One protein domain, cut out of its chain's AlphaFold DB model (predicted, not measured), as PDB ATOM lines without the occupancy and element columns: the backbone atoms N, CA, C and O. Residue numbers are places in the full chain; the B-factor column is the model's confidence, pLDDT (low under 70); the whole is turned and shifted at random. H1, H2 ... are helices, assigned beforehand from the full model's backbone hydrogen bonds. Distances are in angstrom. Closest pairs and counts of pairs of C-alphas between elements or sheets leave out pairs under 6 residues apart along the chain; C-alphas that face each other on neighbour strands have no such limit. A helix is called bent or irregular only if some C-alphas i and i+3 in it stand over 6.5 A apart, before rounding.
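This is residues 630 to 844 of the 1192 residues of the protein "Zn(2)-C6 fungal-type domain-containing protein" of Tetrapisispora phaffii (strain ATCC 24235 / CBS 4417 / NBRC 1672 / NRRL Y-8282 / UCD 70-5) (UniProt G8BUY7). Long helices run side by side in an up-and-down bundle, with H9 in the middle, the pair H3 and H6 along one side of it and the pair H10 and H11 along the other. The kinked H2, with little H1, lies over H3 and H6 on the side away from H9; short H7 and H8 are at one end of the bundle, and H4 and H5 at the other. The printed part has 215 residues with eleven named helices, H1 to H11 along the chain, and no named strand, so its class is all helix. It is compact, with a radius of gyration of the C-alphas of 19.1 A, and spans 61 by 42 by 25 A.

The hub is H9, residues 750 to 781, which touches six helices. H3, residues 663 to 686, touches it at a shallow tilt of 9 degrees, the same way; the closest C-alphas, of Val 667 and Phe 759, are 6.5 A apart. H6, residues 701 to 728, touches residues 767 to 781 of H9, opposite ways at 10 degrees, closest at C-alphas 704 and 781, 5.8 A. H6 also touches H3, opposite ways at 7 degrees, closest at C-alphas 718 and 677, 6.5 A. H10, residues 788 to 814, forms a hairpin with H9, closest at C-alphas 801 and 768, 5.6 A. H11, residues 822 to 837, touches residues 757 to 772 of H9, closest at C-alphas 824 and 758, 5.9 A, and forms a hairpin with H10, closest at C-alphas 831 and 805, 6.9 A. H2, residues 641 to 657, has a kink of 90 degrees near residue 649 and is irregular: C-alphas 653 and 656 are 8.4 A apart. Its residues 648 to 652 touch H6, closest at C-alphas 652 and 728, 6.6 A. H2 and H3 form a hairpin and only just touch, with 3 pairs of C-alphas within 8 A, the closest 641 and 676, 6.9 A. H1, residues 631 to 634, touches H3, closest at C-alphas 632 and 669, 5.6 A. H7, residues 730 to 737, is about perpendicular to H9 at 75 degrees and touches it, closest at C-alphas 733 and 760, 6.8 A. H8, residues 740 to 745, touches no helix. H5, residues 694 to 698, only just touches H9, with 3 pairs within 8 A, the closest C-alphas 697 and 781, 7.3 A. H4, residues 689 to 692, is close to H3 but not clearly touching, closest at C-alphas 691 and 685, 6.5 A. Every O i to N i+4 pair is within hydrogen-bond range in H3, H6, H7, H8, H10 and H11; H9 has 26 of 28, H2 5 of 13 with 9 of 14 O i to N i+3 pairs, and H5 0 of 1 with 2 of 2, while H1 and H4 are too short for an i+4 pair.

H1 begins at C-alpha 631, (-19.020, -13.389, -31.196). H9 runs 47.7 A from C-alpha 750 at (-10.975, -35.769, -27.693), H6 40.9 A, H10 39.5 A and H3 32.3 A. H11 ends at C-alpha 837, (13.096, -17.565, -9.758).

The C-alphas farthest apart, of Ser 698 and Asn 745, are 62.4 A apart. The printed part has no cut, and no link is long. The mean pLDDT of the printed part is 80.9; 34 residues are under 70, among them 739 to 747, 782 to 790 and 815 to 822.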
ATOM      1  N   PRO A 630     -15.078 -10.401 -30.733       90.38
ATOM      2  CA  PRO A 630     -15.541 -11.715 -31.181       90.38
ATOM      3  C   PRO A 630     -16.980 -12.031 -30.749       90.38
ATOM      4  O   PRO A 630     -17.452 -11.516 -29.731       90.38
ATOM      5  N   LYS A 631     -17.630 -12.966 -31.462       87.31
ATOM      6  CA  LYS A 631     -19.020 -13.389 -31.196       87.31
ATOM      7  C   LYS A 631     -19.346 -13.636 -29.721       87.31
ATOM      8  O   LYS A 631     -20.386 -13.145 -29.282       87.31
ATOM      9  N   PRO A 632     -18.481 -14.310 -28.930       87.12
ATOM     10  CA  PRO A 632     -18.797 -14.557 -27.533       87.12
ATOM     11  C   PRO A 632     -19.067 -13.312 -26.688       87.12
ATOM     12  O   PRO A 632     -19.809 -13.387 -25.718       87.12
ATOM     13  N   PHE A 633     -18.502 -12.167 -27.068       89.12
ATOM     14  CA  PHE A 633     -18.694 -10.892 -26.379       89.12
ATOM     15  C   PHE A 633     -19.856 -10.096 -26.971       89.12
ATOM     16  O   PHE A 633     -20.618  -9.475 -26.230       89.12
ATOM     17  N   THR A 634     -20.040 -10.139 -28.293       86.94
ATOM     18  CA  THR A 634     -21.151  -9.432 -28.948       86.94
ATOM     19  C   THR A 634     -22.505 -10.033 -28.594       86.94
ATOM     20  O   THR A 634     -23.462  -9.282 -28.439       86.94
ATOM     21  N   ASP A 635     -22.581 -11.356 -28.405       85.88
ATOM     22  CA  ASP A 635     -23.786 -12.053 -27.927       85.88
ATOM     23  C   ASP A 635     -24.227 -11.544 -26.540       85.88
ATOM     24  O   ASP A 635     -25.414 -11.546 -26.223       85.88
ATOM     25  N   ILE A 636     -23.274 -11.072 -25.726       84.50
ATOM     26  CA  ILE A 636     -23.492 -10.500 -24.386       84.50
ATOM     27  C   ILE A 636     -23.761  -8.981 -24.465       84.50
ATOM     28  O   ILE A 636     -24.156  -8.356 -23.485       84.50
ATOM     29  N   GLY A 637     -23.592  -8.365 -25.640       84.56
ATOM     30  CA  GLY A 637     -23.778  -6.927 -25.859       84.56
ATOM     31  C   GLY A 637     -22.526  -6.076 -25.625       84.56
ATOM     32  O   GLY A 637     -22.635  -4.857 -25.504       84.56
ATOM     33  N   LEU A 638     -21.338  -6.684 -25.575       86.75
ATOM     34  CA  LEU A 638     -20.062  -5.980 -25.420       86.75
ATOM     35  C   LEU A 638     -19.437  -5.677 -26.787       86.75
ATOM     36  O   LEU A 638     -19.254  -6.572 -27.614       86.75
ATOM     37  N   LEU A 639     -19.084  -4.410 -27.022       86.38
ATOM     38  CA  LEU A 639     -18.610  -3.944 -28.331       86.38
ATOM     39  C   LEU A 639     -17.093  -3.774 -28.414       86.38
ATOM     40  O   LEU A 639     -16.523  -3.981 -29.487       86.38
ATOM     41  N   ASN A 640     -16.439  -3.388 -27.317       87.69
ATOM     42  CA  ASN A 640     -15.009  -3.089 -27.288       87.69
ATOM     43  C   ASN A 640     -14.337  -3.589 -25.989       87.69
ATOM     44  O   ASN A 640     -14.999  -3.944 -25.012       87.69
ATOM     45  N   ILE A 641     -12.999  -3.604 -25.981       88.75
ATOM     46  CA  ILE A 641     -12.196  -4.094 -24.846       88.75
ATOM     47  C   ILE A 641     -12.433  -3.252 -23.582       88.75
ATOM     48  O   ILE A 641     -12.508  -3.797 -22.485       88.75
ATOM     49  N   THR A 642     -12.585  -1.930 -23.713       88.69
ATOM     50  CA  THR A 642     -12.815  -1.041 -22.563       88.69
ATOM     51  C   THR A 642     -14.158  -1.297 -21.879       88.69
ATOM     52  O   THR A 642     -14.224  -1.279 -20.653       88.69
ATOM     53  N   ASP A 643     -15.199  -1.607 -22.652       87.12
ATOM     54  CA  ASP A 643     -16.531  -1.950 -22.161       87.12
ATOM     55  C   ASP A 643     -16.479  -3.275 -21.402       87.12
ATOM     56  O   ASP A 643     -17.072  -3.390 -20.332       87.12
ATOM     57  N   PHE A 644     -15.734  -4.260 -21.919       90.31
ATOM     58  CA  PHE A 644     -15.501  -5.525 -21.224       90.31
ATOM     59  C   PHE A 644     -14.778  -5.301 -19.888       90.31
ATOM     60  O   PHE A 644     -15.271  -5.711 -18.841       90.31
ATOM     61  N   LEU A 645     -13.646  -4.589 -19.896       89.38
ATOM     62  CA  LEU A 645     -12.840  -4.364 -18.692       89.38
ATOM     63  C   LEU A 645     -13.562  -3.554 -17.607       89.38
ATOM     64  O   LEU A 645     -13.187  -3.684 -16.439       89.38
ATOM     65  N   ALA A 646     -14.533  -2.716 -17.987       87.56
ATOM     66  CA  ALA A 646     -15.345  -1.916 -17.073       87.56
ATOM     67  C   ALA A 646     -16.573  -2.668 -16.536       87.56
ATOM     68  O   ALA A 646     -16.996  -2.399 -15.416       87.56
ATOM     69  N   ASN A 647     -17.142  -3.595 -17.313       85.69
ATOM     70  CA  ASN A 647     -18.394  -4.273 -16.970       85.69
ATOM     71  C   ASN A 647     -18.226  -5.730 -16.529       85.69
ATOM     72  O   ASN A 647     -19.233  -6.371 -16.256       85.69
ATOM     73  N   ILE A 648     -16.999  -6.250 -16.441       86.31
ATOM     74  CA  ILE A 648     -16.725  -7.664 -16.141       86.31
ATOM     75  C   ILE A 648     -17.430  -8.185 -14.877       86.31
ATOM     76  O   ILE A 648     -17.968  -9.286 -14.904       86.31
ATOM     77  N   GLU A 649     -17.510  -7.363 -13.824       82.69
ATOM     78  CA  GLU A 649     -18.196  -7.658 -12.552       82.69
ATOM     79  C   GLU A 649     -19.723  -7.779 -12.699       82.69
ATOM     80  O   GLU A 649     -20.382  -8.448 -11.912       82.69
ATOM     81  N   ASN A 650     -20.312  -7.129 -13.707       79.75
ATOM     82  CA  ASN A 650     -21.763  -7.087 -13.903       79.75
ATOM     83  C   ASN A 650     -22.276  -8.204 -14.827       79.75
ATOM     84  O   ASN A 650     -23.491  -8.399 -14.930       79.75
ATOM     85  N   ILE A 651     -21.379  -8.935 -15.500       74.88
ATOM     86  CA  ILE A 651     -21.735  -9.992 -16.460       74.88
ATOM     87  C   ILE A 651     -22.435 -11.170 -15.753       74.88
ATOM     88  O   ILE A 651     -23.312 -11.791 -16.347       74.88
ATOM     89  N   ASP A 652     -22.156 -11.413 -14.468       61.12
ATOM     90  CA  ASP A 652     -22.710 -12.533 -13.680       61.12
ATOM     91  C   ASP A 652     -24.239 -12.471 -13.504       61.12
ATOM     92  O   ASP A 652     -24.903 -13.483 -13.276       61.12
ATOM     93  N   THR A 653     -24.838 -11.288 -13.672       51.84
ATOM     94  CA  THR A 653     -26.305 -11.133 -13.683       51.84
ATOM     95  C   THR A 653     -26.974 -11.746 -14.921       51.84
ATOM     96  O   THR A 653     -28.198 -11.849 -14.963       51.84
ATOM     97  N   LEU A 654     -26.184 -12.203 -15.902       51.12
ATOM     98  CA  LEU A 654     -26.618 -12.815 -17.160       51.12
ATOM     99  C   LEU A 654     -26.347 -14.330 -17.203       51.12
ATOM    100  O   LEU A 654     -26.137 -14.873 -18.286       51.12
ATOM    101  N   ASN A 655     -26.340 -15.018 -16.052       51.78
ATOM    102  CA  ASN A 655     -26.099 -16.469 -15.934       51.78
ATOM    103  C   ASN A 655     -26.928 -17.356 -16.897       51.78
ATOM    104  O   ASN A 655     -26.508 -18.473 -17.191       51.78
ATOM    105  N   ASP A 656     -28.031 -16.855 -17.459       56.88
ATOM    106  CA  ASP A 656     -28.810 -17.540 -18.502       56.88
ATOM    107  C   ASP A 656     -28.074 -17.651 -19.862       56.88
ATOM    108  O   ASP A 656     -28.444 -18.467 -20.703       56.88
ATOM    109  N   ASN A 657     -27.011 -16.871 -20.110       61.47
ATOM    110  CA  ASN A 657     -26.336 -16.829 -21.416       61.47
ATOM    111  C   ASN A 657     -25.263 -17.912 -21.619       61.47
ATOM    112  O   ASN A 657     -24.910 -18.187 -22.769       61.47
ATOM    113  N   PHE A 658     -24.715 -18.499 -20.548       70.69
ATOM    114  CA  PHE A 658     -23.558 -19.406 -20.628       70.69
ATOM    115  C   PHE A 658     -23.895 -20.891 -20.422       70.69
ATOM    116  O   PHE A 658     -23.133 -21.737 -20.889       70.69
ATOM    117  N   SER A 659     -25.023 -21.226 -19.782       68.06
ATOM    118  CA  SER A 659     -25.403 -22.620 -19.487       68.06
ATOM    119  C   SER A 659     -25.668 -23.465 -20.736       68.06
ATOM    120  O   SER A 659     -25.404 -24.666 -20.733       68.06
ATOM    121  N   ASP A 660     -26.148 -22.831 -21.810       73.50
ATOM    122  CA  ASP A 660     -26.611 -23.505 -23.031       73.50
ATOM    123  C   ASP A 660     -25.575 -23.462 -24.174       73.50
ATOM    124  O   ASP A 660     -25.843 -23.905 -25.295       73.50
ATOM    125  N   LYS A 661     -24.382 -22.899 -23.931       83.31
ATOM    126  CA  LYS A 661     -23.343 -22.688 -24.954       83.31
ATOM    127  C   LYS A 661     -22.374 -23.875 -25.037       83.31
ATOM    128  O   LYS A 661     -22.171 -24.615 -24.080       83.31
ATOM    129  N   SER A 662     -21.752 -24.059 -26.207       86.75
ATOM    130  CA  SER A 662     -20.762 -25.123 -26.421       86.75
ATOM    131  C   SER A 662     -19.456 -24.860 -25.662       86.75
ATOM    132  O   SER A 662     -19.095 -23.715 -25.391       86.75
ATOM    133  N   ILE A 663     -18.696 -25.921 -25.380       85.75
ATOM    134  CA  ILE A 663     -17.388 -25.811 -24.710       85.75
ATOM    135  C   ILE A 663     -16.414 -24.959 -25.529       85.75
ATOM    136  O   ILE A 663     -15.705 -24.145 -24.952       85.75
ATOM    137  N   GLU A 664     -16.415 -25.088 -26.859       88.19
ATOM    138  CA  GLU A 664     -15.571 -24.276 -27.752       88.19
ATOM    139  C   GLU A 664     -15.869 -22.776 -27.598       88.19
ATOM    140  O   GLU A 664     -14.953 -21.979 -27.427       88.19
ATOM    141  N   TYR A 665     -17.150 -22.399 -27.530       89.50
ATOM    142  CA  TYR A 665     -17.561 -21.011 -27.308       89.50
ATOM    143  C   TYR A 665     -17.093 -20.475 -25.946       89.50
ATOM    144  O   TYR A 665     -16.606 -19.346 -25.850       89.50
ATOM    145  N   LEU A 666     -17.226 -21.281 -24.886       89.88
ATOM    146  CA  LEU A 666     -16.808 -20.906 -23.532       89.88
ATOM    147  C   LEU A 666     -15.282 -20.783 -23.416       89.88
ATOM    148  O   LEU A 666     -14.781 -19.857 -22.779       89.88
ATOM    149  N   VAL A 667     -14.544 -21.692 -24.056       91.44
ATOM    150  CA  VAL A 667     -13.077 -21.662 -24.122       91.44
ATOM    151  C   VAL A 667     -12.592 -20.438 -24.898       91.44
ATOM    152  O   VAL A 667     -11.648 -19.784 -24.455       91.44
ATOM    153  N   ASP A 668     -13.248 -20.074 -26.003       90.81
ATOM    154  CA  ASP A 668     -12.928 -18.855 -26.751       90.81
ATOM    155  C   ASP A 668     -13.162 -17.599 -25.900       90.81
ATOM    156  O   ASP A 668     -12.252 -16.776 -25.762       90.81
ATOM    157  N   TYR A 669     -14.333 -17.473 -25.259       92.00
ATOM    158  CA  TYR A 669     -14.623 -16.373 -24.327       92.00
ATOM    159  C   TYR A 669     -13.557 -16.269 -23.232       92.00
ATOM    160  O   TYR A 669     -13.027 -15.183 -22.975       92.00
ATOM    161  N   GLY A 670     -13.198 -17.403 -22.628       92.62
ATOM    162  CA  GLY A 670     -12.154 -17.484 -21.619       92.62
ATOM    163  C   GLY A 670     -10.811 -16.995 -22.148       92.62
ATOM    164  O   GLY A 670     -10.250 -16.052 -21.598       92.62
ATOM    165  N   ASN A 671     -10.301 -17.573 -23.238       93.38
ATOM    166  CA  ASN A 671      -8.997 -17.212 -23.796       93.38
ATOM    167  C   ASN A 671      -8.889 -15.715 -24.127       93.38
ATOM    168  O   ASN A 671      -7.888 -15.088 -23.775       93.38
ATOM    169  N   PHE A 672      -9.912 -15.120 -24.746       94.69
ATOM    170  CA  PHE A 672      -9.930 -13.678 -25.015       94.69
ATOM    171  C   PHE A 672      -9.962 -12.849 -23.730       94.69
ATOM    172  O   PHE A 672      -9.181 -11.907 -23.606       94.69
ATOM    173  N   SER A 673     -10.799 -13.224 -22.759       93.81
ATOM    174  CA  SER A 673     -10.901 -12.537 -21.466       93.81
ATOM    175  C   SER A 673      -9.555 -12.499 -20.742       93.81
ATOM    176  O   SER A 673      -9.112 -11.438 -20.298       93.81
ATOM    177  N   LEU A 674      -8.861 -13.642 -20.701       94.69
ATOM    178  CA  LEU A 674      -7.518 -13.760 -20.138       94.69
ATOM    179  C   LEU A 674      -6.526 -12.822 -20.851       94.69
ATOM    180  O   LEU A 674      -5.821 -12.047 -20.200       94.69
ATOM    181  N   MET A 675      -6.507 -12.828 -22.190       94.38
ATOM    182  CA  MET A 675      -5.599 -11.979 -22.969       94.38
ATOM    183  C   MET A 675      -5.902 -10.482 -22.829       94.38
ATOM    184  O   MET A 675      -4.965  -9.689 -22.769       94.38
ATOM    185  N   PHE A 676      -7.171 -10.073 -22.740       94.50
ATOM    186  CA  PHE A 676      -7.541  -8.671 -22.516       94.50
ATOM    187  C   PHE A 676      -7.072  -8.166 -21.151       94.50
ATOM    188  O   PHE A 676      -6.478  -7.092 -21.075       94.50
ATOM    189  N   ILE A 677      -7.274  -8.951 -20.087       94.50
ATOM    190  CA  ILE A 677      -6.843  -8.584 -18.730       94.50
ATOM    191  C   ILE A 677      -5.315  -8.465 -18.665       94.50
ATOM    192  O   ILE A 677      -4.790  -7.482 -18.144       94.50
ATOM    193  N   MET A 678      -4.590  -9.432 -19.234       92.69
ATOM    194  CA  MET A 678      -3.125  -9.415 -19.234       92.69
ATOM    195  C   MET A 678      -2.547  -8.287 -20.101       92.69
ATOM    196  O   MET A 678      -1.558  -7.653 -19.727       92.69
ATOM    197  N   SER A 679      -3.166  -7.984 -21.242       93.25
ATOM    198  CA  SER A 679      -2.737  -6.878 -22.107       93.25
ATOM    199  C   SER A 679      -2.962  -5.507 -21.446       93.25
ATOM    200  O   SER A 679      -2.072  -4.652 -21.441       93.25
ATOM    201  N   ASP A 680      -4.102  -5.320 -20.777       93.06
ATOM    202  CA  ASP A 680      -4.387  -4.119 -19.985       93.06
ATOM    203  C   ASP A 680      -3.401  -3.958 -18.814       93.06
ATOM    204  O   ASP A 680      -2.793  -2.900 -18.641       93.06
ATOM    205  N   TYR A 681      -3.156  -5.031 -18.057       93.38
ATOM    206  CA  TYR A 681      -2.192  -5.012 -16.958       93.38
ATOM    207  C   TYR A 681      -0.767  -4.715 -17.443       93.38
ATOM    208  O   TYR A 681      -0.069  -3.863 -16.887       93.38
ATOM    209  N   SER A 682      -0.325  -5.386 -18.508       91.69
ATOM    210  CA  SER A 682       1.026  -5.211 -19.041       91.69
ATOM    211  C   SER A 682       1.262  -3.803 -19.589       91.69
ATOM    212  O   SER A 682       2.300  -3.212 -19.294       91.69
ATOM    213  N   SER A 683       0.306  -3.218 -20.315       91.25
ATOM    214  CA  SER A 683       0.438  -1.859 -20.859       91.25
ATOM    215  C   SER A 683       0.419  -0.773 -19.777       91.25
ATOM    216  O   SER A 683       1.216   0.165 -19.839       91.25
ATOM    217  N   ARG A 684      -0.441  -0.904 -18.754       90.69
ATOM    218  CA  ARG A 684      -0.566   0.089 -17.673       90.69
ATOM    219  C   ARG A 684       0.526  -0.034 -16.610       90.69
ATOM    220  O   ARG A 684       1.004   0.992 -16.123       90.69
ATOM    221  N   VAL A 685       0.918  -1.258 -16.251       92.62
ATOM    222  CA  VAL A 685       1.817  -1.529 -15.117       92.62
ATOM    223  C   VAL A 685       3.212  -1.936 -15.577       92.62
ATOM    224  O   VAL A 685       4.176  -1.228 -15.285       92.62
ATOM    225  N   LEU A 686       3.338  -3.042 -16.317       90.62
ATOM    226  CA  LEU A 686       4.646  -3.615 -16.666       90.62
ATOM    227  C   LEU A 686       5.447  -2.734 -17.630       90.62
ATOM    228  O   LEU A 686       6.653  -2.613 -17.470       90.62
ATOM    229  N   TYR A 687       4.789  -2.096 -18.596       90.06
ATOM    230  CA  TYR A 687       5.413  -1.219 -19.594       90.06
ATOM    231  C   TYR A 687       4.969   0.243 -19.471       90.06
ATOM    232  O   TYR A 687       5.371   1.090 -20.269       90.06
ATOM    233  N   GLY A 688       4.173   0.563 -18.449       90.62
ATOM    234  CA  GLY A 688       3.710   1.920 -18.194       90.62
ATOM    235  C   GLY A 688       4.846   2.829 -17.725       90.62
ATOM    236  O   GLY A 688       5.607   2.482 -16.815       90.62
ATOM    237  N   GLU A 689       4.945   4.032 -18.298       89.19
ATOM    238  CA  GLU A 689       5.998   5.006 -17.962       89.19
ATOM    239  C   GLU A 689       5.997   5.367 -16.465       89.19
ATOM    240  O   GLU A 689       7.060   5.567 -15.878       89.19
ATOM    241  N   ARG A 690       4.822   5.371 -15.813       88.81
ATOM    242  CA  ARG A 690       4.672   5.665 -14.374       88.81
ATOM    243  C   ARG A 690       5.588   4.803 -13.502       88.81
ATOM    244  O   ARG A 690       6.221   5.327 -12.588       88.81
ATOM    245  N   TYR A 691       5.681   3.506 -13.790       89.62
ATOM    246  CA  TYR A 691       6.443   2.557 -12.972       89.62
ATOM    247  C   TYR A 691       7.821   2.247 -13.559       89.62
ATOM    248  O   TYR A 691       8.766   1.996 -12.814       89.62
ATOM    249  N   THR A 692       7.973   2.323 -14.881       90.25
ATOM    250  CA  THR A 692       9.209   1.925 -15.571       90.25
ATOM    251  C   THR A 692      10.186   3.065 -15.851       90.25
ATOM    252  O   THR A 692      11.317   2.787 -16.251       90.25
ATOM    253  N   SER A 693       9.801   4.328 -15.629       89.00
ATOM    254  CA  SER A 693      10.670   5.481 -15.890       89.00
ATOM    255  C   SER A 693      12.001   5.388 -15.138       89.00
ATOM    256  O   SER A 693      12.034   5.190 -13.923       89.00
ATOM    257  N   ILE A 694      13.108   5.658 -15.837       86.69
ATOM    258  CA  ILE A 694      14.453   5.738 -15.239       86.69
ATOM    259  C   ILE A 694      14.538   6.778 -14.108       86.69
ATOM    260  O   ILE A 694      15.356   6.660 -13.198       86.69
ATOM    261  N   ARG A 695      13.643   7.774 -14.110       86.69
ATOM    262  CA  ARG A 695      13.559   8.803 -13.063       86.69
ATOM    263  C   ARG A 695      13.194   8.221 -11.697       86.69
ATOM    264  O   ARG A 695      13.527   8.815 -10.674       86.69
ATOM    265  N   ASN A 696      12.549   7.055 -11.668       87.44
ATOM    266  CA  ASN A 696      12.101   6.420 -10.434       87.44
ATOM    267  C   ASN A 696      13.267   5.968  -9.540       87.44
ATOM    268  O   ASN A 696      13.112   5.911  -8.320       87.44
ATOM    269  N   TYR A 697      14.459   5.725 -10.099       83.56
ATOM    270  CA  TYR A 697      15.651   5.372  -9.314       83.56
ATOM    271  C   TYR A 697      16.098   6.505  -8.387       83.56
ATOM    272  O   TYR A 697      16.582   6.239  -7.283       83.56
ATOM    273  N   SER A 698      15.860   7.751  -8.792       82.62
ATOM    274  CA  SER A 698      16.198   8.959  -8.035       82.62
ATOM    275  C   SER A 698      15.110   9.391  -7.053       82.62
ATOM    276  O   SER A 698      15.278  10.408  -6.392       82.62
ATOM    277  N   LEU A 699      13.995   8.660  -6.942       84.25
ATOM    278  CA  LEU A 699      12.941   8.995  -5.983       84.25
ATOM    279  C   LEU A 699      13.358   8.699  -4.528       84.25
ATOM    280  O   LEU A 699      13.977   7.658  -4.272       84.25
ATOM    281  N   PRO A 700      12.932   9.539  -3.563       81.81
ATOM    282  CA  PRO A 700      13.034   9.241  -2.139       81.81
ATOM    283  C   PRO A 700      12.362   7.910  -1.753       81.81
ATOM    284  O   PRO A 700      11.317   7.573  -2.323       81.81
ATOM    285  N   PRO A 701      12.879   7.178  -0.740       79.88
ATOM    286  CA  PRO A 701      12.360   5.867  -0.334       79.88
ATOM    287  C   PRO A 701      10.852   5.843  -0.051       79.88
ATOM    288  O   PRO A 701      10.163   4.925  -0.484       79.88
ATOM    289  N   TYR A 702      10.311   6.885   0.590       79.44
ATOM    290  CA  TYR A 702       8.870   6.992   0.851       79.44
ATOM    291  C   TYR A 702       8.026   6.996  -0.436       79.44
ATOM    292  O   TYR A 702       7.003   6.321  -0.521       79.44
ATOM    293  N   LEU A 703       8.468   7.718  -1.470       81.94
ATOM    294  CA  LEU A 703       7.751   7.761  -2.745       81.94
ATOM    295  C   LEU A 703       7.863   6.433  -3.500       81.94
ATOM    296  O   LEU A 703       6.894   6.023  -4.136       81.94
ATOM    297  N   LYS A 704       8.992   5.722  -3.370       82.56
ATOM    298  CA  LYS A 704       9.138   4.351  -3.886       82.56
ATOM    299  C   LYS A 704       8.160   3.385  -3.206       82.56
ATOM    300  O   LYS A 704       7.502   2.620  -3.899       82.56
ATOM    301  N   ILE A 705       7.997   3.469  -1.883       79.56
ATOM    302  CA  ILE A 705       7.023   2.664  -1.116       79.56
ATOM    303  C   ILE A 705       5.585   2.922  -1.590       79.56
ATOM    304  O   ILE A 705       4.822   1.977  -1.777       79.56
ATOM    305  N   ASN A 706       5.219   4.181  -1.846       81.00
ATOM    306  CA  ASN A 706       3.893   4.509  -2.379       81.00
ATOM    307  C   ASN A 706       3.662   3.907  -3.775       81.00
ATOM    308  O   ASN A 706       2.585   3.378  -4.029       81.00
ATOM    309  N   LEU A 707       4.668   3.946  -4.659       85.19
ATOM    310  CA  LEU A 707       4.579   3.310  -5.978       85.19
ATOM    311  C   LEU A 707       4.433   1.786  -5.875       85.19
ATOM    312  O   LEU A 707       3.632   1.218  -6.608       85.19
ATOM    313  N   ILE A 708       5.145   1.138  -4.946       84.81
ATOM    314  CA  ILE A 708       4.972  -0.296  -4.661       84.81
ATOM    315  C   ILE A 708       3.519  -0.587  -4.257       84.81
ATOM    316  O   ILE A 708       2.907  -1.506  -4.795       84.81
ATOM    317  N   GLY A 709       2.945   0.218  -3.356       81.81
ATOM    318  CA  GLY A 709       1.551   0.061  -2.940       81.81
ATOM    319  C   GLY A 709       0.552   0.236  -4.090       81.81
ATOM    320  O   GLY A 709      -0.400  -0.528  -4.207       81.81
ATOM    321  N   GLU A 710       0.791   1.197  -4.988       86.62
ATOM    322  CA  GLU A 710      -0.020   1.355  -6.202       86.62
ATOM    323  C   GLU A 710       0.073   0.132  -7.126       86.62
ATOM    324  O   GLU A 710      -0.953  -0.316  -7.633       86.62
ATOM    325  N   ILE A 711       1.270  -0.435  -7.318       90.38
ATOM    326  CA  ILE A 711       1.471  -1.640  -8.140       90.38
ATOM    327  C   ILE A 711       0.700  -2.833  -7.557       90.38
ATOM    328  O   ILE A 711       0.060  -3.562  -8.313       90.38
ATOM    329  N   TYR A 712       0.721  -3.022  -6.234       87.62
ATOM    330  CA  TYR A 712      -0.052  -4.085  -5.585       87.62
ATOM    331  C   TYR A 712      -1.566  -3.879  -5.708       87.62
ATOM    332  O   TYR A 712      -2.292  -4.844  -5.922       87.62
ATOM    333  N   ASN A 713      -2.054  -2.638  -5.647       87.56
ATOM    334  CA  ASN A 713      -3.473  -2.357  -5.889       87.56
ATOM    335  C   ASN A 713      -3.879  -2.711  -7.327       87.56
ATOM    336  O   ASN A 713      -4.897  -3.362  -7.539       87.56
ATOM    337  N   GLU A 714      -3.061  -2.352  -8.318       90.62
ATOM    338  CA  GLU A 714      -3.307  -2.737  -9.712       90.62
ATOM    339  C   GLU A 714      -3.221  -4.256  -9.923       90.62
ATOM    340  O   GLU A 714      -4.014  -4.819 -10.680       90.62
ATOM    341  N   LEU A 715      -2.301  -4.935  -9.227       90.94
ATOM    342  CA  LEU A 715      -2.219  -6.396  -9.215       90.94
ATOM    343  C   LEU A 715      -3.503  -7.013  -8.645       90.94
ATOM    344  O   LEU A 715      -4.064  -7.907  -9.273       90.94
ATOM    345  N   ASN A 716      -3.999  -6.511  -7.511       89.62
ATOM    346  CA  ASN A 716      -5.265  -6.942  -6.912       89.62
ATOM    347  C   ASN A 716      -6.442  -6.775  -7.871       89.62
ATOM    348  O   ASN A 716      -7.239  -7.697  -8.023       89.62
ATOM    349  N   HIS A 717      -6.535  -5.636  -8.560       90.19
ATOM    350  CA  HIS A 717      -7.581  -5.418  -9.555       90.19
ATOM    351  C   HIS A 717      -7.491  -6.416 -10.715       90.19
ATOM    352  O   HIS A 717      -8.509  -6.977 -11.112       90.19
ATOM    353  N   ALA A 718      -6.295  -6.674 -11.253       91.88
ATOM    354  CA  ALA A 718      -6.122  -7.652 -12.326       91.88
ATOM    355  C   ALA A 718      -6.474  -9.076 -11.867       91.88
ATOM    356  O   ALA A 718      -7.213  -9.780 -12.547       91.88
ATOM    357  N   VAL A 719      -5.997  -9.472 -10.687       91.06
ATOM    358  CA  VAL A 719      -6.271 -10.772 -10.066       91.06
ATOM    359  C   VAL A 719      -7.761 -10.970  -9.781       91.06
ATOM    360  O   VAL A 719      -8.304 -12.027 -10.094       91.06
ATOM    361  N   SER A 720      -8.440  -9.955  -9.247       90.81
ATOM    362  CA  SER A 720      -9.882 -10.000  -8.992       90.81
ATOM    363  C   SER A 720     -10.668 -10.236 -10.285       90.81
ATOM    364  O   SER A 720     -11.533 -11.107 -10.321       90.81
ATOM    365  N   LYS A 721     -10.295  -9.563 -11.384       92.00
ATOM    366  CA  LYS A 721     -10.893  -9.810 -12.706       92.00
ATOM    367  C   LYS A 721     -10.674 -11.243 -13.195       92.00
ATOM    368  O   LYS A 721     -11.570 -11.805 -13.816       92.00
ATOM    369  N   LEU A 722      -9.515 -11.847 -12.923       91.69
ATOM    370  CA  LEU A 722      -9.261 -13.249 -13.276       91.69
ATOM    371  C   LEU A 722     -10.142 -14.216 -12.487       91.69
ATOM    372  O   LEU A 722     -10.698 -15.136 -13.083       91.69
ATOM    373  N   GLU A 723     -10.302 -13.998 -11.182       90.06
ATOM    374  CA  GLU A 723     -11.186 -14.843 -10.376       90.06
ATOM    375  C   GLU A 723     -12.651 -14.703 -10.816       90.06
ATOM    376  O   GLU A 723     -13.321 -15.722 -10.939       90.06
ATOM    377  N   ILE A 724     -13.115 -13.505 -11.197       90.25
ATOM    378  CA  ILE A 724     -14.456 -13.320 -11.792       90.25
ATOM    379  C   ILE A 724     -14.608 -14.144 -13.081       90.25
ATOM    380  O   ILE A 724     -15.580 -14.878 -13.242       90.25
ATOM    381  N   VAL A 725     -13.627 -14.103 -13.994       90.75
ATOM    382  CA  VAL A 725     -13.659 -14.919 -15.230       90.75
ATOM    383  C   VAL A 725     -13.711 -16.414 -14.914       90.75
ATOM    384  O   VAL A 725     -14.387 -17.184 -15.600       90.75
ATOM    385  N   LYS A 726     -13.001 -16.853 -13.876       89.75
ATOM    386  CA  LYS A 726     -13.031 -18.244 -13.428       89.75
ATOM    387  C   LYS A 726     -14.377 -18.621 -12.811       89.75
ATOM    388  O   LYS A 726     -14.829 -19.737 -13.053       89.75
ATOM    389  N   GLU A 727     -15.017 -17.730 -12.055       88.38
ATOM    390  CA  GLU A 727     -16.371 -17.936 -11.527       88.38
ATOM    391  C   GLU A 727     -17.401 -18.043 -12.662       88.38
ATOM    392  O   GLU A 727     -18.171 -19.003 -12.691       88.38
ATOM    393  N   GLN A 728     -17.334 -17.159 -13.664       86.69
ATOM    394  CA  GLN A 728     -18.161 -17.221 -14.881       86.69
ATOM    395  C   GLN A 728     -18.004 -18.548 -15.630       86.69
ATOM    396  O   GLN A 728     -18.966 -19.103 -16.161       86.69
ATOM    397  N   LEU A 729     -16.782 -19.081 -15.661       88.88
ATOM    398  CA  LEU A 729     -16.434 -20.318 -16.358       88.88
ATOM    399  C   LEU A 729     -16.317 -21.524 -15.422       88.88
ATOM    400  O   LEU A 729     -15.717 -22.534 -15.802       88.88
ATOM    401  N   LYS A 730     -16.910 -21.468 -14.221       86.81
ATOM    402  CA  LYS A 730     -16.776 -22.513 -13.196       86.81
ATOM    403  C   LYS A 730     -17.124 -23.907 -13.724       86.81
ATOM    404  O   LYS A 730     -16.404 -24.863 -13.451       86.81
ATOM    405  N   TYR A 731     -18.141 -24.007 -14.583       84.62
ATOM    406  CA  TYR A 731     -18.522 -25.254 -15.255       84.62
ATOM    407  C   TYR A 731     -17.349 -25.959 -15.966       84.62
ATOM    408  O   TYR A 731     -17.254 -27.189 -15.925       84.62
ATOM    409  N   LEU A 732     -16.440 -25.205 -16.597       85.69
ATOM    410  CA  LEU A 732     -15.259 -25.750 -17.273       85.69
ATOM    411  C   LEU A 732     -14.265 -26.345 -16.262       85.69
ATOM    412  O   LEU A 732     -13.787 -27.468 -16.442       85.69
ATOM    413  N   PHE A 733     -13.993 -25.621 -15.176       85.94
ATOM    414  CA  PHE A 733     -13.084 -26.065 -14.115       85.94
ATOM    415  C   PHE A 733     -13.629 -27.293 -13.373       85.94
ATOM    416  O   PHE A 733     -12.885 -28.253 -13.157       85.94
ATOM    417  N   ASP A 734     -14.925 -27.310 -13.064       84.44
ATOM    418  CA  ASP A 734     -15.597 -28.431 -12.400       84.44
ATOM    419  C   ASP A 734     -15.615 -29.673 -13.307       84.44
ATOM    420  O   ASP A 734     -15.360 -30.793 -12.864       84.44
ATOM    421  N   THR A 735     -15.832 -29.482 -14.614       83.12
ATOM    422  CA  THR A 735     -15.821 -30.576 -15.599       83.12
ATOM    423  C   THR A 735     -14.444 -31.225 -15.733       83.12
ATOM    424  O   THR A 735     -14.358 -32.440 -15.915       83.12
ATOM    425  N   LEU A 736     -13.359 -30.457 -15.617       82.00
ATOM    426  CA  LEU A 736     -12.011 -31.028 -15.595       82.00
ATOM    427  C   LEU A 736     -11.677 -31.685 -14.244       82.00
ATOM    428  O   LEU A 736     -10.908 -32.644 -14.207       82.00
ATOM    429  N   SER A 737     -12.259 -31.191 -13.151       79.06
ATOM    430  CA  SER A 737     -11.968 -31.643 -11.784       79.06
ATOM    431  C   SER A 737     -12.743 -32.894 -11.351       79.06
ATOM    432  O   SER A 737     -12.305 -33.551 -10.398       79.06
ATOM    433  N   SER A 738     -13.843 -33.234 -12.038       75.88
ATOM    434  CA  SER A 738     -14.655 -34.440 -11.790       75.88
ATOM    435  C   SER A 738     -13.864 -35.743 -11.995       75.88
ATOM    436  O   SER A 738     -12.724 -35.716 -12.456       75.88
ATOM    437  N   ASP A 739     -14.434 -36.906 -11.686       65.06
ATOM    438  CA  ASP A 739     -13.743 -38.181 -11.921       65.06
ATOM    439  C   ASP A 739     -13.754 -38.592 -13.408       65.06
ATOM    440  O   ASP A 739     -14.565 -38.112 -14.210       65.06
ATOM    441  N   GLU A 740     -12.805 -39.455 -13.808       59.34
ATOM    442  CA  GLU A 740     -12.667 -39.926 -15.200       59.34
ATOM    443  C   GLU A 740     -13.941 -40.625 -15.710       59.34
ATOM    444  O   GLU A 740     -14.299 -40.468 -16.881       59.34
ATOM    445  N   GLU A 741     -14.644 -41.350 -14.835       54.97
ATOM    446  CA  GLU A 741     -15.891 -42.059 -15.151       54.97
ATOM    447  C   GLU A 741     -17.035 -41.080 -15.473       54.97
ATOM    448  O   GLU A 741     -17.718 -41.232 -16.489       54.97
ATOM    449  N   ASP A 742     -17.162 -39.992 -14.709       56.72
ATOM    450  CA  ASP A 742     -18.177 -38.954 -14.928       56.72
ATOM    451  C   ASP A 742     -17.922 -38.116 -16.188       56.72
ATOM    452  O   ASP A 742     -18.861 -37.730 -16.893       56.72
ATOM    453  N   ARG A 743     -16.652 -37.877 -16.547       59.91
ATOM    454  CA  ARG A 743     -16.303 -37.229 -17.828       59.91
ATOM    455  C   ARG A 743     -16.656 -38.100 -19.029       59.91
ATOM    456  O   ARG A 743     -17.133 -37.583 -20.040       59.91
ATOM    457  N   CYS A 744     -16.430 -39.411 -18.928       52.66
ATOM    458  CA  CYS A 744     -16.811 -40.356 -19.977       52.66
ATOM    459  C   CYS A 744     -18.337 -40.423 -20.137       52.66
ATOM    460  O   CYS A 744     -18.830 -40.481 -21.265       52.66
ATOM    461  N   ASN A 745     -19.085 -40.302 -19.035       54.72
ATOM    462  CA  ASN A 745     -20.547 -40.217 -19.048       54.72
ATOM    463  C   ASN A 745     -21.065 -38.937 -19.740       54.72
ATOM    464  O   ASN A 745     -22.095 -38.985 -20.414       54.72
ATOM    465  N   LYS A 746     -20.323 -37.820 -19.668       61.25
ATOM    466  CA  LYS A 746     -20.619 -36.564 -20.394       61.25
ATOM    467  C   LYS A 746     -20.314 -36.602 -21.907       61.25
ATOM    468  O   LYS A 746     -20.641 -35.639 -22.592       61.25
ATOM    469  N   LYS A 747     -19.733 -37.685 -22.454       62.94
ATOM    470  CA  LYS A 747     -19.399 -37.859 -23.892       62.94
ATOM    471  C   LYS A 747     -18.568 -36.718 -24.518       62.94
ATOM    472  O   LYS A 747     -18.787 -36.358 -25.671       62.94
ATOM    473  N   LEU A 748     -17.597 -36.174 -23.787       72.44
ATOM    474  CA  LEU A 748     -16.654 -35.187 -24.334       72.44
ATOM    475  C   LEU A 748     -15.847 -35.774 -25.502       72.44
ATOM    476  O   LEU A 748     -15.297 -36.875 -25.395       72.44
ATOM    477  N   THR A 749     -15.728 -35.032 -26.603       77.00
ATOM    478  CA  THR A 749     -14.817 -35.399 -27.696       77.00
ATOM    479  C   THR A 749     -13.353 -35.204 -27.280       77.00
ATOM    480  O   THR A 749     -13.030 -34.416 -26.389       77.00
ATOM    481  N   VAL A 750     -12.426 -35.904 -27.949       72.44
ATOM    482  CA  VAL A 750     -10.975 -35.769 -27.693       72.44
ATOM    483  C   VAL A 750     -10.500 -34.324 -27.899       72.44
ATOM    484  O   VAL A 750      -9.666 -33.841 -27.132       72.44
ATOM    485  N   LYS A 751     -11.062 -33.624 -28.897       76.75
ATOM    486  CA  LYS A 751     -10.774 -32.212 -29.182       76.75
ATOM    487  C   LYS A 751     -11.245 -31.308 -28.036       76.75
ATOM    488  O   LYS A 751     -10.446 -30.541 -27.518       76.75
ATOM    489  N   GLU A 752     -12.495 -31.450 -27.593       81.38
ATOM    490  CA  GLU A 752     -13.052 -30.631 -26.503       81.38
ATOM    491  C   GLU A 752     -12.294 -30.823 -25.189       81.38
ATOM    492  O   GLU A 752     -12.005 -29.848 -24.503       81.38
ATOM    493  N   PHE A 753     -11.924 -32.063 -24.846       81.31
ATOM    494  CA  PHE A 753     -11.126 -32.327 -23.646       81.31
ATOM    495  C   PHE A 753      -9.756 -31.641 -23.707       81.31
ATOM    496  O   PHE A 753      -9.302 -31.073 -22.713       81.31
ATOM    497  N   ARG A 754      -9.100 -31.673 -24.874       78.88
ATOM    498  CA  ARG A 754      -7.819 -30.996 -25.085       78.88
ATOM    499  C   ARG A 754      -7.975 -29.487 -24.922       78.88
ATOM    500  O   ARG A 754      -7.284 -28.915 -24.084       78.88
ATOM    501  N   ASP A 755      -8.889 -28.871 -25.662       83.38
ATOM    502  CA  ASP A 755      -9.065 -27.415 -25.674       83.38
ATOM    503  C   ASP A 755      -9.462 -26.899 -24.271       83.38
ATOM    504  O   ASP A 755      -8.916 -25.904 -23.788       83.38
ATOM    505  N   LEU A 756     -10.306 -27.652 -23.549       88.81
ATOM    506  CA  LEU A 756     -10.628 -27.422 -22.136       88.81
ATOM    507  C   LEU A 756      -9.383 -27.481 -21.240       88.81
ATOM    508  O   LEU A 756      -9.152 -26.586 -20.425       88.81
ATOM    509  N   SER A 757      -8.588 -28.547 -21.365       86.12
ATOM    510  CA  SER A 757      -7.398 -28.738 -20.535       86.12
ATOM    511  C   SER A 757      -6.356 -27.643 -20.757       86.12
ATOM    512  O   SER A 757      -5.799 -27.116 -19.795       86.12
ATOM    513  N   GLU A 758      -6.140 -27.249 -22.012       86.44
ATOM    514  CA  GLU A 758      -5.206 -26.189 -22.370       86.44
ATOM    515  C   GLU A 758      -5.661 -24.838 -21.825       86.44
ATOM    516  O   GLU A 758      -4.833 -24.086 -21.315       86.44
ATOM    517  N   PHE A 759      -6.963 -24.544 -21.871       91.38
ATOM    518  CA  PHE A 759      -7.520 -23.332 -21.278       91.38
ATOM    519  C   PHE A 759      -7.297 -23.272 -19.760       91.38
ATOM    520  O   PHE A 759      -6.766 -22.282 -19.257       91.38
ATOM    521  N   VAL A 760      -7.635 -24.337 -19.022       90.88
ATOM    522  CA  VAL A 760      -7.494 -24.364 -17.554       90.88
ATOM    523  C   VAL A 760      -6.030 -24.216 -17.129       90.88
ATOM    524  O   VAL A 760      -5.720 -23.448 -16.218       90.88
ATOM    525  N   PHE A 761      -5.104 -24.904 -17.800       90.19
ATOM    526  CA  PHE A 761      -3.674 -24.755 -17.515       90.19
ATOM    527  C   PHE A 761      -3.177 -23.345 -17.839       90.19
ATOM    528  O   PHE A 761      -2.409 -22.768 -17.066       90.19
ATOM    529  N   ARG A 762      -3.648 -22.766 -18.946       89.62
ATOM    530  CA  ARG A 762      -3.305 -21.404 -19.357       89.62
ATOM    531  C   ARG A 762      -3.814 -20.352 -18.378       89.62
ATOM    532  O   ARG A 762      -3.085 -19.400 -18.112       89.62
ATOM    533  N   TYR A 763      -5.001 -20.545 -17.799       92.94
ATOM    534  CA  TYR A 763      -5.514 -19.712 -16.709       92.94
ATOM    535  C   TYR A 763      -4.526 -19.671 -15.538       92.94
ATOM    536  O   TYR A 763      -4.064 -18.595 -15.153       92.94
ATOM    537  N   TYR A 764      -4.151 -20.844 -15.012       90.75
ATOM    538  CA  TYR A 764      -3.241 -20.932 -13.868       90.75
ATOM    539  C   TYR A 764      -1.875 -20.319 -14.173       90.75
ATOM    540  O   TYR A 764      -1.334 -19.564 -13.366       90.75
ATOM    541  N   PHE A 765      -1.338 -20.596 -15.358       89.06
ATOM    542  CA  PHE A 765      -0.065 -20.033 -15.785       89.06
ATOM    543  C   PHE A 765      -0.091 -18.521 -15.931       89.06
ATOM    544  O   PHE A 765       0.828 -17.859 -15.459       89.06
ATOM    545  N   MET A 766      -1.129 -17.954 -16.544       89.75
ATOM    546  CA  MET A 766      -1.217 -16.507 -16.698       89.75
ATOM    547  C   MET A 766      -1.268 -15.807 -15.337       89.75
ATOM    548  O   MET A 766      -0.592 -14.798 -15.146       89.75
ATOM    549  N   TYR A 767      -2.007 -16.372 -14.383       90.81
ATOM    550  CA  TYR A 767      -2.056 -15.861 -13.017       90.81
ATOM    551  C   TYR A 767      -0.656 -15.863 -12.377       90.81
ATOM    552  O   TYR A 767      -0.177 -14.829 -11.906       90.81
ATOM    553  N   ILE A 768       0.038 -17.007 -12.416       88.44
ATOM    554  CA  ILE A 768       1.403 -17.156 -11.884       88.44
ATOM    555  C   ILE A 768       2.378 -16.191 -12.584       88.44
ATOM    556  O   ILE A 768       3.219 -15.566 -11.933       88.44
ATOM    557  N   ASN A 769       2.243 -16.017 -13.900       88.19
ATOM    558  CA  ASN A 769       3.093 -15.133 -14.687       88.19
ATOM    559  C   ASN A 769       2.884 -13.650 -14.336       88.19
ATOM    560  O   ASN A 769       3.863 -12.914 -14.227       88.19
ATOM    561  N   ILE A 770       1.643 -13.210 -14.093       90.75
ATOM    562  CA  ILE A 770       1.354 -11.840 -13.637       90.75
ATOM    563  C   ILE A 770       2.048 -11.567 -12.299       90.75
ATOM    564  O   ILE A 770       2.738 -10.553 -12.165       90.75
ATOM    565  N   ILE A 771       1.946 -12.486 -11.332       88.00
ATOM    566  CA  ILE A 771       2.635 -12.360 -10.036       88.00
ATOM    567  C   ILE A 771       4.152 -12.231 -10.252       88.00
ATOM    568  O   ILE A 771       4.790 -11.328  -9.710       88.00
ATOM    569  N   ASN A 772       4.732 -13.093 -11.091       86.81
ATOM    570  CA  ASN A 772       6.163 -13.089 -11.388       86.81
ATOM    571  C   ASN A 772       6.647 -11.798 -12.058       86.81
ATOM    572  O   ASN A 772       7.645 -11.205 -11.647       86.81
ATOM    573  N   ALA A 773       5.940 -11.348 -13.096       89.06
ATOM    574  CA  ALA A 773       6.276 -10.127 -13.812       89.06
ATOM    575  C   ALA A 773       6.206  -8.909 -12.878       89.06
ATOM    576  O   ALA A 773       7.092  -8.050 -12.907       89.06
ATOM    577  N   THR A 774       5.220  -8.893 -11.977       89.88
ATOM    578  CA  THR A 774       5.081  -7.864 -10.941       89.88
ATOM    579  C   THR A 774       6.269  -7.870  -9.985       89.88
ATOM    580  O   THR A 774       6.876  -6.826  -9.768       89.88
ATOM    581  N   LYS A 775       6.678  -9.036  -9.467       84.25
ATOM    582  CA  LYS A 775       7.862  -9.159  -8.596       84.25
ATOM    583  C   LYS A 775       9.142  -8.685  -9.283       84.25
ATOM    584  O   LYS A 775       9.941  -7.956  -8.691       84.25
ATOM    585  N   ASN A 776       9.310  -9.022 -10.562       84.44
ATOM    586  CA  ASN A 776      10.422  -8.520 -11.365       84.44
ATOM    587  C   ASN A 776      10.410  -6.991 -11.489       84.44
ATOM    588  O   ASN A 776      11.470  -6.378 -11.373       84.44
ATOM    589  N   LEU A 777       9.250  -6.355 -11.666       88.06
ATOM    590  CA  LEU A 777       9.136  -4.893 -11.662       88.06
ATOM    591  C   LEU A 777       9.426  -4.296 -10.276       88.06
ATOM    592  O   LEU A 777      10.175  -3.323 -10.169       88.06
ATOM    593  N   LEU A 778       8.879  -4.896  -9.217       87.06
ATOM    594  CA  LEU A 778       9.037  -4.439  -7.834       87.06
ATOM    595  C   LEU A 778      10.498  -4.431  -7.376       87.06
ATOM    596  O   LEU A 778      10.892  -3.549  -6.610       87.06
ATOM    597  N   SER A 779      11.325  -5.338  -7.906       80.00
ATOM    598  CA  SER A 779      12.767  -5.371  -7.632       80.00
ATOM    599  C   SER A 779      13.461  -4.018  -7.868       80.00
ATOM    600  O   SER A 779      14.365  -3.663  -7.112       80.00
ATOM    601  N   ARG A 780      12.985  -3.203  -8.826       83.12
ATOM    602  CA  ARG A 780      13.540  -1.874  -9.157       83.12
ATOM    603  C   ARG A 780      13.408  -0.848  -8.038       83.12
ATOM    604  O   ARG A 780      14.166   0.118  -7.984       83.12
ATOM    605  N   PHE A 781      12.444  -1.053  -7.148       80.88
ATOM    606  CA  PHE A 781      12.156  -0.162  -6.028       80.88
ATOM    607  C   PHE A 781      12.793  -0.634  -4.719       80.88
ATOM    608  O   PHE A 781      12.616   0.021  -3.688       80.88
ATOM    609  N   SER A 782      13.542  -1.742  -4.745       68.69
ATOM    610  CA  SER A 782      14.170  -2.293  -3.549       68.69
ATOM    611  C   SER A 782      15.135  -1.287  -2.908       68.69
ATOM    612  O   SER A 782      16.046  -0.737  -3.529       68.69
ATOM    613  N   THR A 783      14.890  -1.000  -1.633       62.44
ATOM    614  CA  THR A 783      15.749  -0.189  -0.763       62.44
ATOM    615  C   THR A 783      15.910  -0.940   0.558       62.44
ATOM    616  O   THR A 783      15.090  -1.798   0.873       62.44
ATOM    617  N   GLN A 784      16.971  -0.667   1.323       53.88
ATOM    618  CA  GLN A 784      17.327  -1.455   2.516       53.88
ATOM    619  C   GLN A 784      16.205  -1.543   3.577       53.88
ATOM    620  O   GLN A 784      16.181  -2.507   4.335       53.88
ATOM    621  N   ASN A 785      15.223  -0.628   3.559       51.81
ATOM    622  CA  ASN A 785      14.130  -0.554   4.533       51.81
ATOM    623  C   ASN A 785      12.743  -0.661   3.867       51.81
ATOM    624  O   ASN A 785      11.958   0.288   3.869       51.81
ATOM    625  N   ILE A 786      12.421  -1.823   3.291       55.22
ATOM    626  CA  ILE A 786      11.037  -2.155   2.905       55.22
ATOM    627  C   ILE A 786      10.267  -2.521   4.185       55.22
ATOM    628  O   ILE A 786      10.670  -3.434   4.912       55.22
ATOM    629  N   GLY A 787       9.181  -1.797   4.475       57.34
ATOM    630  CA  GLY A 787       8.362  -1.995   5.676       57.34
ATOM    631  C   GLY A 787       7.786  -3.414   5.808       57.34
ATOM    632  O   GLY A 787       7.566  -4.103   4.813       57.34
ATOM    633  N   LEU A 788       7.514  -3.843   7.048       59.62
ATOM    634  CA  LEU A 788       6.995  -5.182   7.380       59.62
ATOM    635  C   LEU A 788       5.686  -5.534   6.646       59.62
ATOM    636  O   LEU A 788       5.483  -6.689   6.291       59.62
ATOM    637  N   GLU A 789       4.817  -4.554   6.393       57.91
ATOM    638  CA  GLU A 789       3.535  -4.752   5.692       57.91
ATOM    639  C   GLU A 789       3.720  -5.175   4.227       57.91
ATOM    640  O   GLU A 789       3.018  -6.062   3.750       57.91
ATOM    641  N   LEU A 790       4.714  -4.612   3.535       65.38
ATOM    642  CA  LEU A 790       5.017  -4.970   2.147       65.38
ATOM    643  C   LEU A 790       5.637  -6.367   2.037       65.38
ATOM    644  O   LEU A 790       5.387  -7.072   1.064       65.38
ATOM    645  N   LYS A 791       6.404  -6.794   3.050       70.50
ATOM    646  CA  LYS A 791       6.922  -8.170   3.115       70.50
ATOM    647  C   LYS A 791       5.796  -9.187   3.280       70.50
ATOM    648  O   LYS A 791       5.796 -10.190   2.579       70.50
ATOM    649  N   LYS A 792       4.807  -8.892   4.131       73.25
ATOM    650  CA  LYS A 792       3.625  -9.753   4.298       73.25
ATOM    651  C   LYS A 792       2.850  -9.919   2.994       73.25
ATOM    652  O   LYS A 792       2.491 -11.035   2.655       73.25
ATOM    653  N   GLN A 793       2.628  -8.839   2.242       73.00
ATOM    654  CA  GLN A 793       1.946  -8.935   0.946       73.00
ATOM    655  C   GLN A 793       2.730  -9.771  -0.066       73.00
ATOM    656  O   GLN A 793       2.147 -10.589  -0.776       73.00
ATOM    657  N   ASP A 794       4.048  -9.589  -0.130       75.81
ATOM    658  CA  ASP A 794       4.899 -10.402  -0.995       75.81
ATOM    659  C   ASP A 794       4.846 -11.894  -0.617       75.81
ATOM    660  O   ASP A 794       4.761 -12.754  -1.497       75.81
ATOM    661  N   GLU A 795       4.812 -12.212   0.680       78.69
ATOM    662  CA  GLU A 795       4.582 -13.569   1.193       78.69
ATOM    663  C   GLU A 795       3.202 -14.104   0.779       78.69
ATOM    664  O   GLU A 795       3.132 -15.207   0.239       78.69
ATOM    665  N   THR A 796       2.130 -13.313   0.908       83.19
ATOM    666  CA  THR A 796       0.765 -13.712   0.516       83.19
ATOM    667  C   THR A 796       0.671 -14.096  -0.962       83.19
ATOM    668  O   THR A 796       0.148 -15.159  -1.293       83.19
ATOM    669  N   TYR A 797       1.207 -13.285  -1.879       82.31
ATOM    670  CA  TYR A 797       1.185 -13.640  -3.306       82.31
ATOM    671  C   TYR A 797       2.117 -14.804  -3.646       82.31
ATOM    672  O   TYR A 797       1.858 -15.535  -4.603       82.31
ATOM    673  N   SER A 798       3.196 -14.991  -2.882       81.12
ATOM    674  CA  SER A 798       4.063 -16.166  -3.023       81.12
ATOM    675  C   SER A 798       3.312 -17.444  -2.659       81.12
ATOM    676  O   SER A 798       3.314 -18.394  -3.439       81.12
ATOM    677  N   GLU A 799       2.632 -17.438  -1.512       82.69
ATOM    678  CA  GLU A 799       1.794 -18.541  -1.046       82.69
ATOM    679  C   GLU A 799       0.673 -18.837  -2.047       82.69
ATOM    680  O   GLU A 799       0.447 -19.986  -2.427       82.69
ATOM    681  N   LEU A 800       0.021 -17.793  -2.558       83.06
ATOM    682  CA  LEU A 800      -1.025 -17.938  -3.559       83.06
ATOM    683  C   LEU A 800      -0.499 -18.560  -4.864       83.06
ATOM    684  O   LEU A 800      -1.127 -19.475  -5.398       83.06
ATOM    685  N   GLY A 801       0.672 -18.136  -5.349       82.12
ATOM    686  CA  GLY A 801       1.323 -18.745  -6.514       82.12
ATOM    687  C   GLY A 801       1.604 -20.242  -6.322       82.12
ATOM    688  O   GLY A 801       1.355 -21.040  -7.229       82.12
ATOM    689  N   VAL A 802       2.045 -20.642  -5.126       81.50
ATOM    690  CA  VAL A 802       2.266 -22.054  -4.770       81.50
ATOM    691  C   VAL A 802       0.947 -22.829  -4.711       81.50
ATOM    692  O   VAL A 802       0.851 -23.925  -5.263       81.50
ATOM    693  N   ASN A 803      -0.097 -22.256  -4.113       84.00
ATOM    694  CA  ASN A 803      -1.416 -22.887  -4.032       84.00
ATOM    695  C   ASN A 803      -2.012 -23.160  -5.423       84.00
ATOM    696  O   ASN A 803      -2.628 -24.207  -5.643       84.00
ATOM    697  N   LEU A 804      -1.818 -22.249  -6.382       85.25
ATOM    698  CA  LEU A 804      -2.227 -22.458  -7.776       85.25
ATOM    699  C   LEU A 804      -1.449 -23.607  -8.428       85.25
ATOM    700  O   LEU A 804      -2.050 -24.442  -9.106       85.25
ATOM    701  N   LEU A 805      -0.144 -23.708  -8.171       81.94
ATOM    702  CA  LEU A 805       0.660 -24.829  -8.651       81.94
ATOM    703  C   LEU A 805       0.184 -26.169  -8.068       81.94
ATOM    704  O   LEU A 805       0.006 -27.133  -8.808       81.94
ATOM    705  N   MET A 806      -0.096 -26.229  -6.764       80.88
ATOM    706  CA  MET A 806      -0.615 -27.444  -6.124       80.88
ATOM    707  C   MET A 806      -1.958 -27.884  -6.727       80.88
ATOM    708  O   MET A 806      -2.221 -29.082  -6.853       80.88
ATOM    709  N   LYS A 807      -2.810 -26.942  -7.155       83.56
ATOM    710  CA  LYS A 807      -4.038 -27.267  -7.905       83.56
ATOM    711  C   LYS A 807      -3.716 -27.918  -9.251       83.56
ATOM    712  O   LYS A 807      -4.338 -28.922  -9.594       83.56
ATOM    713  N   MET A 808      -2.719 -27.411  -9.981       83.44
ATOM    714  CA  MET A 808      -2.246 -28.049 -11.216       83.44
ATOM    715  C   MET A 808      -1.691 -29.459 -10.949       83.44
ATOM    716  O   MET A 808      -2.036 -30.377 -11.691       83.44
ATOM    717  N   ASN A 809      -0.912 -29.663  -9.874       79.56
ATOM    718  CA  ASN A 809      -0.408 -30.991  -9.481       79.56
ATOM    719  C   ASN A 809      -1.561 -31.989  -9.299       79.56
ATOM    720  O   ASN A 809      -1.557 -33.059  -9.908       79.56
ATOM    721  N   LYS A 810      -2.593 -31.611  -8.532       80.69
ATOM    722  CA  LYS A 810      -3.776 -32.456  -8.291       80.69
ATOM    723  C   LYS A 810      -4.498 -32.836  -9.587       80.69
ATOM    724  O   LYS A 810      -4.929 -33.978  -9.731       80.69
ATOM    725  N   LEU A 811      -4.606 -31.917 -10.550       80.94
ATOM    726  CA  LEU A 811      -5.208 -32.210 -11.857       80.94
ATOM    727  C   LEU A 811      -4.373 -33.228 -12.654       80.94
ATOM    728  O   LEU A 811      -4.929 -34.186 -13.190       80.94
ATOM    729  N   ILE A 812      -3.044 -33.076 -12.682       76.56
ATOM    730  CA  ILE A 812      -2.129 -34.007 -13.376       76.56
ATOM    731  C   ILE A 812      -2.115 -35.398 -12.727       76.56
ATOM    732  O   ILE A 812      -1.941 -36.410 -13.416       76.56
ATOM    733  N   GLN A 813      -2.272 -35.469 -11.404       72.25
ATOM    734  CA  GLN A 813      -2.395 -36.737 -10.687       72.25
ATOM    735  C   GLN A 813      -3.699 -37.463 -11.046       72.25
ATOM    736  O   GLN A 813      -3.672 -38.679 -11.237       72.25
ATOM    737  N   LYS A 814      -4.810 -36.723 -11.174       72.06
ATOM    738  CA  LYS A 814      -6.141 -37.274 -11.473       72.06
ATOM    739  C   LYS A 814      -6.266 -37.857 -12.882       72.06
ATOM    740  O   LYS A 814      -6.823 -38.938 -13.015       72.06
ATOM    741  N   ASP A 815      -5.776 -37.169 -13.920       69.50
ATOM    742  CA  ASP A 815      -5.919 -37.629 -15.315       69.50
ATOM    743  C   ASP A 815      -4.570 -37.710 -16.039       69.50
ATOM    744  O   ASP A 815      -3.925 -36.708 -16.373       69.50
ATOM    745  N   ARG A 816      -4.158 -38.943 -16.353       64.19
ATOM    746  CA  ARG A 816      -2.863 -39.228 -16.993       64.19
ATOM    747  C   ARG A 816      -2.757 -38.666 -18.416       64.19
ATOM    748  O   ARG A 816      -1.648 -38.557 -18.941       64.19
ATOM    749  N   ARG A 817      -3.871 -38.332 -19.080       65.00
ATOM    750  CA  ARG A 817      -3.866 -37.790 -20.452       65.00
ATOM    751  C   ARG A 817      -3.388 -36.344 -20.502       65.00
ATOM    752  O   ARG A 817      -2.819 -35.955 -21.518       65.00
ATOM    753  N   LEU A 818      -3.545 -35.584 -19.418       65.38
ATOM    754  CA  LEU A 818      -3.143 -34.175 -19.348       65.38
ATOM    755  C   LEU A 818      -1.641 -33.988 -19.580       65.38
ATOM    756  O   LEU A 818      -1.235 -33.044 -20.247       65.38
ATOM    757  N   PHE A 819      -0.818 -34.934 -19.124       59.69
ATOM    758  CA  PHE A 819       0.625 -34.900 -19.360       59.69
ATOM    759  C   PHE A 819       1.014 -35.126 -20.828       59.69
ATOM    760  O   PHE A 819       2.022 -34.599 -21.288       59.69
ATOM    761  N   LYS A 820       0.213 -35.888 -21.587       60.53
ATOM    762  CA  LYS A 820       0.474 -36.107 -23.019       60.53
ATOM    763  C   LYS A 820       0.288 -34.823 -23.827       60.53
ATOM    764  O   LYS A 820       0.834 -34.722 -24.923       60.53
ATOM    765  N   SER A 821      -0.467 -33.856 -23.304       66.62
ATOM    766  CA  SER A 821      -0.535 -32.533 -23.911       66.62
ATOM    767  C   SER A 821       0.801 -31.809 -23.720       66.62
ATOM    768  O   SER A 821       1.211 -31.485 -22.598       66.62
ATOM    769  N   LYS A 822       1.480 -31.539 -24.842       67.94
ATOM    770  CA  LYS A 822       2.720 -30.745 -24.897       67.94
ATOM    771  C   LYS A 822       2.511 -29.374 -24.238       67.94
ATOM    772  O   LYS A 822       3.336 -28.923 -23.455       67.94
ATOM    773  N   ILE A 823       1.345 -28.768 -24.468       70.56
ATOM    774  CA  ILE A 823       0.986 -27.449 -23.938       70.56
ATOM    775  C   ILE A 823       0.798 -27.495 -22.420       70.56
ATOM    776  O   ILE A 823       1.381 -26.669 -21.717       70.56
ATOM    777  N   CYS A 824       0.050 -28.467 -21.887       73.88
ATOM    778  CA  CYS A 824      -0.171 -28.566 -20.439       73.88
ATOM    779  C   CYS A 824       1.133 -28.863 -19.684       73.88
ATOM    780  O   CYS A 824       1.412 -28.226 -18.669       73.88
ATOM    781  N   SER A 825       1.960 -29.780 -20.200       73.00
ATOM    782  CA  SER A 825       3.263 -30.111 -19.602       73.00
ATOM    783  C   SER A 825       4.237 -28.930 -19.637       73.00
ATOM    784  O   SER A 825       4.826 -28.600 -18.611       73.00
ATOM    785  N   LYS A 826       4.350 -28.223 -20.765       78.19
ATOM    786  CA  LYS A 826       5.146 -26.992 -20.872       78.19
ATOM    787  C   LYS A 826       4.702 -25.937 -19.857       78.19
ATOM    788  O   LYS A 826       5.513 -25.445 -19.079       78.19
ATOM    789  N   THR A 827       3.406 -25.640 -19.836       79.00
ATOM    790  CA  THR A 827       2.794 -24.643 -18.947       79.00
ATOM    791  C   THR A 827       3.079 -24.955 -17.476       79.00
ATOM    792  O   THR A 827       3.449 -24.079 -16.702       79.00
ATOM    793  N   TYR A 828       2.987 -26.232 -17.108       81.62
ATOM    794  CA  TYR A 828       3.314 -26.726 -15.779       81.62
ATOM    795  C   TYR A 828       4.786 -26.519 -15.392       81.62
ATOM    796  O   TYR A 828       5.073 -25.966 -14.332       81.62
ATOM    797  N   LEU A 829       5.726 -26.920 -16.256       80.12
ATOM    798  CA  LEU A 829       7.164 -26.782 -15.987       80.12
ATOM    799  C   LEU A 829       7.573 -25.315 -15.832       80.12
ATOM    800  O   LEU A 829       8.384 -24.967 -14.973       80.12
ATOM    801  N   ILE A 830       6.981 -24.447 -16.647       80.12
ATOM    802  CA  ILE A 830       7.217 -23.010 -16.584       80.12
ATOM    803  C   ILE A 830       6.705 -22.427 -15.252       80.12
ATOM    804  O   ILE A 830       7.397 -21.614 -14.638       80.12
ATOM    805  N   SER A 831       5.553 -22.879 -14.746       80.94
ATOM    806  CA  SER A 831       5.055 -22.465 -13.426       80.94
ATOM    807  C   SER A 831       6.019 -22.828 -12.286       80.94
ATOM    808  O   SER A 831       6.201 -22.036 -11.363       80.94
ATOM    809  N   TYR A 832       6.705 -23.974 -12.361       80.31
ATOM    810  CA  TYR A 832       7.764 -24.321 -11.401       80.31
ATOM    811  C   TYR A 832       8.986 -23.416 -11.513       80.31
ATOM    812  O   TYR A 832       9.541 -22.996 -10.496       80.31
ATOM    813  N   LEU A 833       9.396 -23.087 -12.739       82.25
ATOM    814  CA  LEU A 833      10.502 -22.163 -12.966       82.25
ATOM    815  C   LEU A 833      10.247 -20.807 -12.292       82.25
ATOM    816  O   LEU A 833      11.144 -20.263 -11.650       82.25
ATOM    817  N   VAL A 834       9.013 -20.309 -12.368       75.69
ATOM    818  CA  VAL A 834       8.596 -19.066 -11.706       75.69
ATOM    819  C   VAL A 834       8.759 -19.123 -10.179       75.69
ATOM    820  O   VAL A 834       9.166 -18.141  -9.554       75.69
ATOM    821  N   LEU A 835       8.458 -20.256  -9.544       74.06
ATOM    822  CA  LEU A 835       8.625 -20.393  -8.093       74.06
ATOM    823  C   LEU A 835      10.098 -20.376  -7.683       74.06
ATOM    824  O   LEU A 835      10.462 -19.735  -6.694       74.06
ATOM    825  N   ILE A 836      10.950 -21.027  -8.479       76.19
ATOM    826  CA  ILE A 836      12.396 -21.039  -8.250       76.19
ATOM    827  C   ILE A 836      12.975 -19.633  -8.430       76.19
ATOM    828  O   ILE A 836      13.742 -19.179  -7.578       76.19
ATOM    829  N   SER A 837      12.593 -18.918  -9.496       74.19
ATOM    830  CA  SER A 837      13.096 -17.565  -9.758       74.19
ATOM    831  C   SER A 837      12.706 -16.577  -8.660       74.19
ATOM    832  O   SER A 837      13.504 -15.712  -8.301       74.19
ATOM    833  N   ASN A 838      11.519 -16.741  -8.070       71.44
ATOM    834  CA  ASN A 838      11.039 -15.903  -6.971       71.44
ATOM    835  C   ASN A 838      11.599 -16.289  -5.591       71.44
ATOM    836  O   ASN A 838      11.227 -15.666  -4.600       71.44
ATOM    837  N   LYS A 839      12.496 -17.284  -5.511       72.38
ATOM    838  CA  LYS A 839      13.139 -17.742  -4.266       72.38
ATOM    839  C   LYS A 839      12.141 -18.163  -3.175       72.38
ATOM    840  O   LYS A 839      12.427 -18.049  -1.986       72.38
ATOM    841  N   VAL A 840      10.982 -18.689  -3.578       71.94
ATOM    842  CA  VAL A 840       9.875 -19.113  -2.695       71.94
ATOM    843  C   VAL A 840      10.149 -20.524  -2.149       71.94
ATOM    844  O   VAL A 840       9.354 -21.450  -2.278       71.94
ATOM    845  N   PHE A 841      11.341 -20.727  -1.586       72.25
ATOM    846  CA  PHE A 841      11.848 -22.062  -1.252       72.25
ATOM    847  C   PHE A 841      11.194 -22.670  -0.010       72.25
ATOM    848  O   PHE A 841      11.070 -23.886   0.070       72.25
ATOM    849  N   SER A 842      10.712 -21.830   0.912       68.38
ATOM    850  CA  SER A 842      10.028 -22.258   2.141       68.38
ATOM    851  C   SER A 842       8.737 -23.033   1.899       68.38
ATOM    852  O   SER A 842       8.260 -23.720   2.794       68.38
ATOM    853  N   PHE A 843       8.163 -22.917   0.703       70.44
ATOM    854  CA  PHE A 843       6.906 -23.560   0.344       70.44
ATOM    855  C   PHE A 843       7.101 -24.853  -0.464       70.44
ATOM    856  O   PHE A 843       6.121 -25.505  -0.820       70.44
ATOM    857  N   ILE A 844       8.347 -25.238  -0.767       76.88
ATOM    858  CA  ILE A 844       8.648 -26.501  -1.448       76.88
ATOM    859  C   ILE A 844       8.528 -27.634  -0.425       76.88
ATOM    860  O   ILE A 844       9.347 -27.751   0.483       76.88
TER     861      ILE A 844